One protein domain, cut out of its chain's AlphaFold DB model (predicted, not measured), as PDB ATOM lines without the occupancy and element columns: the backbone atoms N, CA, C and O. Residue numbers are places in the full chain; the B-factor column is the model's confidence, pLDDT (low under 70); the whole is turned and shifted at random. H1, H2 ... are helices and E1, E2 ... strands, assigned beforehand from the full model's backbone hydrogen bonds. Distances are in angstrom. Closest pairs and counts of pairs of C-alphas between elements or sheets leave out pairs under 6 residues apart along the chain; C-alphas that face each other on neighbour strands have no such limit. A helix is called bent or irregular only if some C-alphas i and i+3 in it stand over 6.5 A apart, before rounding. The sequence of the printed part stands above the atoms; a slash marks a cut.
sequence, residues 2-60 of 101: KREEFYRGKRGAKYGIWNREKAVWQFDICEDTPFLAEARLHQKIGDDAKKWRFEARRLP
ATOM      1  N   LYS A   2     227.247 200.913 253.662       86.06
ATOM      2  CA  LYS A   2     226.080 201.719 254.064       86.06
ATOM      3  C   LYS A   2     225.463 201.144 255.345       86.06
ATOM      4  O   LYS A   2     225.456 199.930 255.520       86.06
ATOM      5  N   ARG A   3     224.906 201.999 256.213       86.00
ATOM      6  CA  ARG A   3     224.283 201.578 257.487       86.00
ATOM      7  C   ARG A   3     223.184 200.532 257.282       86.00
ATOM      8  O   ARG A   3     223.091 199.594 258.056       86.00
ATOM      9  N   GLU A   4     222.385 200.661 256.228       87.06
ATOM     10  CA  GLU A   4     221.338 199.684 255.915       87.06
ATOM     11  C   GLU A   4     221.908 198.297 255.580       87.06
ATOM     12  O   GLU A   4     221.439 197.296 256.113       87.06
ATOM     13  N   GLU A   5     222.965 198.240 254.764       87.12
ATOM     14  CA  GLU A   5     223.648 196.986 254.418       87.12
ATOM     15  C   GLU A   5     224.308 196.343 255.643       87.12
ATOM     16  O   GLU A   5     224.360 195.123 255.745       87.12
ATOM     17  N   PHE A   6     224.767 197.143 256.605       89.06
ATOM     18  CA  PHE A   6     225.341 196.623 257.842       89.06
ATOM     19  C   PHE A   6     224.339 195.785 258.652       89.06
ATOM     20  O   PHE A   6     224.674 194.687 259.098       89.06
ATOM     21  N   TYR A   7     223.102 196.268 258.794       88.62
ATOM     22  CA  TYR A   7     222.068 195.568 259.562       88.62
ATOM     23  C   TYR A   7     221.323 194.507 258.751       88.62
ATOM     24  O   TYR A   7     220.988 193.459 259.295       88.62
ATOM     25  N   ARG A   8     221.049 194.761 257.464       88.19
ATOM     26  CA  ARG A   8     220.238 193.869 256.614       88.19
ATOM     27  C   ARG A   8     221.063 192.914 255.755       88.19
ATOM     28  O   ARG A   8     220.510 191.961 255.215       88.19
ATOM     29  N   GLY A   9     222.364 193.159 255.618       89.19
ATOM     30  CA  GLY A   9     223.199 192.472 254.639       89.19
ATOM     31  C   GLY A   9     222.763 192.769 253.204       89.19
ATOM     32  O   GLY A   9     221.883 193.590 252.930       89.19
ATOM     33  N   LYS A  10     223.387 192.070 252.257       88.19
ATOM     34  CA  LYS A  10     222.974 192.041 250.852       88.19
ATOM     35  C   LYS A  10     222.461 190.644 250.520       88.19
ATOM     36  O   LYS A  10     223.080 189.654 250.898       88.19
ATOM     37  N   ARG A  11     221.351 190.546 249.783       84.19
ATOM     38  CA  ARG A  11     220.756 189.249 249.418       84.19
ATOM     39  C   ARG A  11     221.780 188.368 248.688       84.19
ATOM     40  O   ARG A  11     222.365 188.802 247.697       84.19
ATOM     41  N   GLY A  12     221.994 187.152 249.190       83.06
ATOM     42  CA  GLY A  12     222.967 186.193 248.647       83.06
ATOM     43  C   GLY A  12     224.428 186.470 249.020       83.06
ATOM     44  O   GLY A  12     225.301 185.686 248.661       83.06
ATOM     45  N   ALA A  13     224.719 187.552 249.744       88.44
ATOM     46  CA  ALA A  13     226.033 187.773 250.324       88.44
ATOM     47  C   ALA A  13     226.137 187.061 251.673       88.44
ATOM     48  O   ALA A  13     225.168 186.969 252.421       88.44
ATOM     49  N   LYS A  14     227.343 186.602 251.992       91.62
ATOM     50  CA  LYS A  14     227.714 186.232 253.353       91.62
ATOM     51  C   LYS A  14     228.868 187.101 253.803       91.62
ATOM     52  O   LYS A  14     229.645 187.589 252.978       91.62
ATOM     53  N   TYR A  15     228.981 187.276 255.103       92.62
ATOM     54  CA  TYR A  15     229.959 188.136 255.734       92.62
ATOM     55  C   TYR A  15     230.762 187.336 256.750       92.62
ATOM     56  O   TYR A  15     230.247 186.446 257.424       92.62
ATOM     57  N   GLY A  16     232.045 187.652 256.822       93.44
ATOM     58  CA  GLY A  16     232.988 187.063 257.757       93.44
ATOM     59  C   GLY A  16     233.923 188.133 258.290       93.44
ATOM     60  O   GLY A  16     233.799 189.311 257.943       93.44
ATOM     61  N   ILE A  17     234.875 187.722 259.122       94.50
ATOM     62  CA  ILE A  17     235.803 188.646 259.771       94.50
ATOM     63  C   ILE A  17     237.164 188.606 259.091       94.50
ATOM     64  O   ILE A  17     237.840 187.574 259.047       94.50
ATOM     65  N   TRP A  18     237.566 189.760 258.571       93.50
ATOM     66  CA  TRP A  18     238.881 190.014 258.014       93.50
ATOM     67  C   TRP A  18     239.798 190.597 259.083       93.50
ATOM     68  O   TRP A  18     239.478 191.611 259.699       93.50
ATOM     69  N   ASN A  19     240.955 189.976 259.286       92.12
ATOM     70  CA  ASN A  19     242.030 190.548 260.077       92.12
ATOM     71  C   ASN A  19     242.897 191.431 259.167       92.12
ATOM     72  O   ASN A  19     243.600 190.916 258.296       92.12
ATOM     73  N   ARG A  20     242.851 192.754 259.371       88.75
ATOM     74  CA  ARG A  20     243.636 193.745 258.618       88.75
ATOM     75  C   ARG A  20     245.141 193.555 258.786       88.75
ATOM     76  O   ARG A  20     245.867 193.712 257.817       88.75
ATOM     77  N   GLU A  21     245.585 193.233 259.996       88.19
ATOM     78  CA  GLU A  21     247.003 193.127 260.362       88.19
ATOM     79  C   GLU A  21     247.667 191.947 259.647       88.19
ATOM     80  O   GLU A  21     248.754 192.071 259.095       88.19
ATOM     81  N   LYS A  22     246.975 190.804 259.612       87.56
ATOM     82  CA  LYS A  22     247.472 189.580 258.969       87.56
ATOM     83  C   LYS A  22     247.020 189.418 257.518       87.56
ATOM     84  O   LYS A  22     247.425 188.458 256.877       87.56
ATOM     85  N   ALA A  23     246.151 190.303 257.030       89.06
ATOM     86  CA  ALA A  23     245.504 190.205 255.726       89.06
ATOM     87  C   ALA A  23     244.893 188.811 255.456       89.06
ATOM     88  O   ALA A  23     245.069 188.231 254.383       89.06
ATOM     89  N   VAL A  24     244.167 188.258 256.437       90.38
ATOM     90  CA  VAL A  24     243.499 186.951 256.317       90.38
ATOM     91  C   VAL A  24     242.117 186.948 256.959       90.38
ATOM     92  O   VAL A  24     241.853 187.638 257.943       90.38
ATOM     93  N   TRP A  25     241.229 186.113 256.428       87.88
ATOM     94  CA  TRP A  25     239.943 185.801 257.053       87.88
ATOM     95  C   TRP A  25     240.140 184.855 258.237       87.88
ATOM     96  O   TRP A  25     240.839 183.851 258.094       87.88
ATOM     97  N   GLN A  26     239.484 185.125 259.364       85.75
ATOM     98  CA  GLN A  26     239.626 184.331 260.589       85.75
ATOM     99  C   GLN A  26     238.272 183.930 261.190       85.75
ATOM    100  O   GLN A  26     237.214 184.384 260.754       85.75
ATOM    101  N   PHE A  27     238.337 183.073 262.215       85.38
ATOM    102  CA  PHE A  27     237.226 182.661 263.087       85.38
ATOM    103  C   PHE A  27     236.136 181.792 262.455       85.38
ATOM    104  O   PHE A  27     235.194 181.429 263.158       85.38
ATOM    105  N   ASP A  28     236.284 181.444 261.175       85.62
ATOM    106  CA  ASP A  28     235.338 180.624 260.409       85.62
ATOM    107  C   ASP A  28     233.886 181.142 260.485       85.62
ATOM    108  O   ASP A  28     232.917 180.400 260.604       85.62
ATOM    109  N   ILE A  29     233.739 182.471 260.473       87.50
ATOM    110  CA  ILE A  29     232.442 183.150 260.559       87.50
ATOM    111  C   ILE A  29     231.883 183.343 259.148       87.50
ATOM    112  O   ILE A  29     232.554 183.910 258.284       87.50
ATOM    113  N   CYS A  30     230.641 182.904 258.935       89.00
ATOM    114  CA  CYS A  30     229.892 183.051 257.688       89.00
ATOM    115  C   CYS A  30     228.426 183.369 258.007       89.00
ATOM    116  O   CYS A  30     227.600 182.472 258.164       89.00
ATOM    117  N   GLU A  31     228.120 184.657 258.128       91.12
ATOM    118  CA  GLU A  31     226.810 185.166 258.548       91.12
ATOM    119  C   GLU A  31     226.116 185.941 257.424       91.12
ATOM    120  O   GLU A  31     226.750 186.386 256.468       91.12
ATOM    121  N   ASP A  32     224.798 186.101 257.515       89.69
ATOM    122  CA  ASP A  32     224.000 186.800 256.496       89.69
ATOM    123  C   ASP A  32     224.207 188.312 256.486       89.69
ATOM    124  O   ASP A  32     224.025 188.966 255.457       89.69
ATOM    125  N   THR A  33     224.620 188.876 257.620       92.94
ATOM    126  CA  THR A  33     224.822 190.315 257.757       92.94
ATOM    127  C   THR A  33     226.167 190.631 258.413       92.94
ATOM    128  O   THR A  33     226.671 189.847 259.224       92.94
ATOM    129  N   PRO A  34     226.764 191.788 258.084       92.62
ATOM    130  CA  PRO A  34     227.956 192.307 258.752       92.62
ATOM    131  C   PRO A  34     227.774 192.405 260.267       92.62
ATOM    132  O   PRO A  34     228.640 191.966 261.017       92.62
ATOM    133  N   PHE A  35     226.615 192.904 260.707       93.25
ATOM    134  CA  PHE A  35     226.266 193.004 262.120       93.25
ATOM    135  C   PHE A  35     226.314 191.646 262.833       93.25
ATOM    136  O   PHE A  35     226.898 191.531 263.909       93.25
ATOM    137  N   LEU A  36     225.748 190.598 262.224       93.88
ATOM    138  CA  LEU A  36     225.790 189.250 262.795       93.88
ATOM    139  C   LEU A  36     227.217 188.692 262.835       93.88
ATOM    140  O   LEU A  36     227.585 188.044 263.814       93.88
ATOM    141  N   ALA A  37     228.035 188.971 261.817       92.88
ATOM    142  CA  ALA A  37     229.436 188.561 261.809       92.88
ATOM    143  C   ALA A  37     230.228 189.211 262.960       92.88
ATOM    144  O   ALA A  37     230.999 188.523 263.631       92.88
ATOM    145  N   GLU A  38     230.009 190.502 263.232       92.69
ATOM    146  CA  GLU A  38     230.621 191.193 264.375       92.69
ATOM    147  C   GLU A  38     230.095 190.662 265.707       92.69
ATOM    148  O   GLU A  38     230.883 190.352 266.599       92.69
ATOM    149  N   ALA A  39     228.783 190.462 265.841       93.00
ATOM    150  CA  ALA A  39     228.206 189.868 267.043       93.00
ATOM    151  C   ALA A  39     228.807 188.478 267.328       93.00
ATOM    152  O   ALA A  39     229.158 188.171 268.468       93.00
ATOM    153  N   ARG A  40     229.005 187.655 266.290       92.88
ATOM    154  CA  ARG A  40     229.648 186.339 266.410       92.88
ATOM    155  C   ARG A  40     231.126 186.444 266.787       92.88
ATOM    156  O   ARG A  40     231.620 185.613 267.547       92.88
ATOM    157  N   LEU A  41     231.829 187.463 266.294       93.19
ATOM    158  CA  LEU A  41     233.200 187.757 266.708       93.19
ATOM    159  C   LEU A  41     233.259 188.087 268.201       93.19
ATOM    160  O   LEU A  41     234.047 187.483 268.924       93.19
ATOM    161  N   HIS A  42     232.386 188.981 268.670       91.00
ATOM    162  CA  HIS A  42     232.269 189.321 270.088       91.00
ATOM    163  C   HIS A  42     231.947 188.096 270.949       91.00
ATOM    164  O   HIS A  42     232.522 187.943 272.020       91.00
ATOM    165  N   GLN A  43     231.104 187.177 270.471       90.81
ATOM    166  CA  GLN A  43     230.849 185.911 271.170       90.81
ATOM    167  C   GLN A  43     232.094 185.012 271.255       90.81
ATOM    168  O   GLN A  43     232.268 184.321 272.252       90.81
ATOM    169  N   LYS A  44     232.958 184.998 270.229       90.19
ATOM    170  CA  LYS A  44     234.143 184.123 270.183       90.19
ATOM    171  C   LYS A  44     235.335 184.645 270.981       90.19
ATOM    172  O   LYS A  44     236.038 183.839 271.581       90.19
ATOM    173  N   ILE A  45     235.611 185.947 270.927       89.62
ATOM    174  CA  ILE A  45     236.830 186.537 271.517       89.62
ATOM    175  C   ILE A  45     236.544 187.652 272.532       89.62
ATOM    176  O   ILE A  45     237.472 188.262 273.053       89.62
ATOM    177  N   GLY A  46     235.273 187.936 272.828       89.44
ATOM    178  CA  GLY A  46     234.885 188.920 273.835       89.44
ATOM    179  C   GLY A  46     235.348 190.335 273.487       89.44
ATOM    180  O   GLY A  46     235.117 190.838 272.384       89.44
ATOM    181  N   ASP A  47     236.015 190.986 274.440       86.00
ATOM    182  CA  ASP A  47     236.508 192.357 274.294       86.00
ATOM    183  C   ASP A  47     237.644 192.504 273.275       86.00
ATOM    184  O   ASP A  47     237.817 193.584 272.703       86.00
ATOM    185  N   ASP A  48     238.355 191.420 272.944       83.88
ATOM    186  CA  ASP A  48     239.387 191.442 271.901       83.88
ATOM    187  C   ASP A  48     238.825 191.741 270.504       83.88
ATOM    188  O   ASP A  48     239.573 192.149 269.607       83.88
ATOM    189  N   ALA A  49     237.511 191.589 270.319       82.44
ATOM    190  CA  ALA A  49     236.803 191.945 269.094       82.44
ATOM    191  C   ALA A  49     236.766 193.458 268.842       82.44
ATOM    192  O   ALA A  49     236.699 193.869 267.688       82.44
ATOM    193  N   LYS A  50     236.880 194.295 269.889       77.00
ATOM    194  CA  LYS A  50     236.873 195.768 269.768       77.00
ATOM    195  C   LYS A  50     238.145 196.323 269.118       77.00
ATOM    196  O   LYS A  50     238.230 197.519 268.838       77.00
ATOM    197  N   LYS A  51     239.161 195.484 268.895       81.88
ATOM    198  CA  LYS A  51     240.409 195.895 268.249       81.88
ATOM    199  C   LYS A  51     240.126 196.287 266.796       81.88
ATOM    200  O   LYS A  51     239.591 195.495 266.025       81.88
ATOM    201  N   TRP A  52     240.602 197.469 266.398       81.06
ATOM    202  CA  TRP A  52     240.470 198.046 265.044       81.06
ATOM    203  C   TRP A  52     240.937 197.124 263.897       81.06
ATOM    204  O   TRP A  52     240.612 197.351 262.727       81.06
ATOM    205  N   ARG A  53     241.713 196.085 264.231       88.19
ATOM    206  CA  ARG A  53     242.263 195.094 263.303       88.19
ATOM    207  C   ARG A  53     241.225 194.150 262.704       88.19
ATOM    208  O   ARG A  53     241.526 193.547 261.681       88.19
ATOM    209  N   PHE A  54     240.047 193.992 263.305       91.81
ATOM    210  CA  PHE A  54     239.006 193.119 262.766       91.81
ATOM    211  C   PHE A  54     237.941 193.925 262.028       91.81
ATOM    212  O   PHE A  54     237.481 194.956 262.506       91.81
ATOM    213  N   GLU A  55     237.560 193.455 260.843       92.19
ATOM    214  CA  GLU A  55     236.513 194.064 260.027       92.19
ATOM    215  C   GLU A  55     235.524 193.019 259.523       92.19
ATOM    216  O   GLU A  55     235.933 192.022 258.922       92.19
ATOM    217  N   ALA A  56     234.226 193.292 259.652       92.31
ATOM    218  CA  ALA A  56     233.221 192.548 258.910       92.31
ATOM    219  C   ALA A  56     233.255 192.926 257.425       92.31
ATOM    220  O   ALA A  56     233.051 194.077 257.032       92.31
ATOM    221  N   ARG A  57     233.503 191.932 256.572       92.94
ATOM    222  CA  ARG A  57     233.571 192.096 255.116       92.94
ATOM    223  C   ARG A  57     232.828 190.969 254.415       92.94
ATOM    224  O   ARG A  57     232.657 189.879 254.958       92.94
ATOM    225  N   ARG A  58     232.392 191.236 253.182       91.44
ATOM    226  CA  ARG A  58     231.730 190.232 252.347       91.44
ATOM    227  C   ARG A  58     232.720 189.127 251.982       91.44
ATOM    228  O   ARG A  58     233.810 189.409 251.487       91.44
ATOM    229  N   LEU A  59     232.319 187.883 252.209       88.62
ATOM    230  CA  LEU A  59     233.093 186.710 251.836       88.62
ATOM    231  C   LEU A  59     233.053 186.499 250.313       88.62
ATOM    232  O   LEU A  59     231.995 186.676 249.704       88.62
ATOM    233  N   PRO A  60     234.174 186.084 249.696       84.62
ATOM    234  CA  PRO A  60     234.177 185.590 248.323       84.62
ATOM    235  C   PRO A  60     233.349 184.305 248.205       84.62
ATOM    236  O   PRO A  60     233.423 183.455 249.094       84.62
TER     237      PRO A  60
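AT A GLANCE: This is residues 2 to 60 of the 101 residues of an uncharacterized protein of Oscillibacter sp (UniProt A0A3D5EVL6). A small, strongly twisted sheet of three strands has one long, kinked helix, H2, packed over one of its faces, in two layers, with no named helix on the other face. The short helix H1 sits off one end of the sheet, where it packs crosswise on residues 34 to 35 of H2. The printed part has 59 residues, with two named helices and three named strands in the order H1, E1, E2, H2, E3. The sheet runs E2, E1, E3, with neighbours antiparallel, and the class is mixed, helices and strands. The whole is compact and rounded, with a radius of gyration of the C-alphas of 10.6 A and spans of 28 by 21 by 19 A.

HOW THE PARTS SIT: H1, residues 3 to 8, touches H2, residues 34 to 50, with residues 34 to 35 of H2 alone. Their closest C-alphas, those of Phe 6 and Pro 34, are 5.1 A apart, and their lines are about perpendicular at 81 degrees. H1 is not on the sheet. E1, residues 15 to 19, and E2, residues 24 to 31, form an antiparallel hairpin at 159 degrees; N 15 and O 31 are 2.8 A apart, within hydrogen-bond range. E2 bends by 84 degrees at residue 27. H2 is on the sheet at a height of 8.5 A, over E2, E1 and E3, residues 54 to 58, and runs along the strands, at 27 degrees to E2 on the local plane. The closest C-alphas of H2 and E2 are those of Ala 37 and Glu 31, 5.4 A apart. H2 is irregular, with C-alphas 44 and 47 9.5 A apart, and has a kink of 112 degrees near residue 44. Each O i to N i+4 pair of H1 is within hydrogen-bond range, and 9 of 13 are in H2. E3 is antiparallel to E1 at 142 degrees, with N 18 and O 55 at 2.8 A. E2, H2 and E3 make a split strand-helix-strand unit, two strands running the same way with E1 between them, and its crossover is right-handed.

IN THESE COORDINATES: H1 begins at C-alpha 3, (224.283, 201.578, 257.487), and is 8.7 A long from first to last C-alpha. E1 spans 13.1 A and E2 16.9 A. H2 begins at C-alpha 34, (227.956, 192.307, 258.752), and spans 14.6 A. E3 spans 13.0 A and ends at C-alpha 58, (231.730, 190.232, 252.347).

THE WHOLE: The two C-alphas farthest apart, those of Gly 12 and Asp 47, are 29.6 A apart. The printed part has no cut and no long link. Its mean pLDDT is 89.0, and no printed residue is under 70.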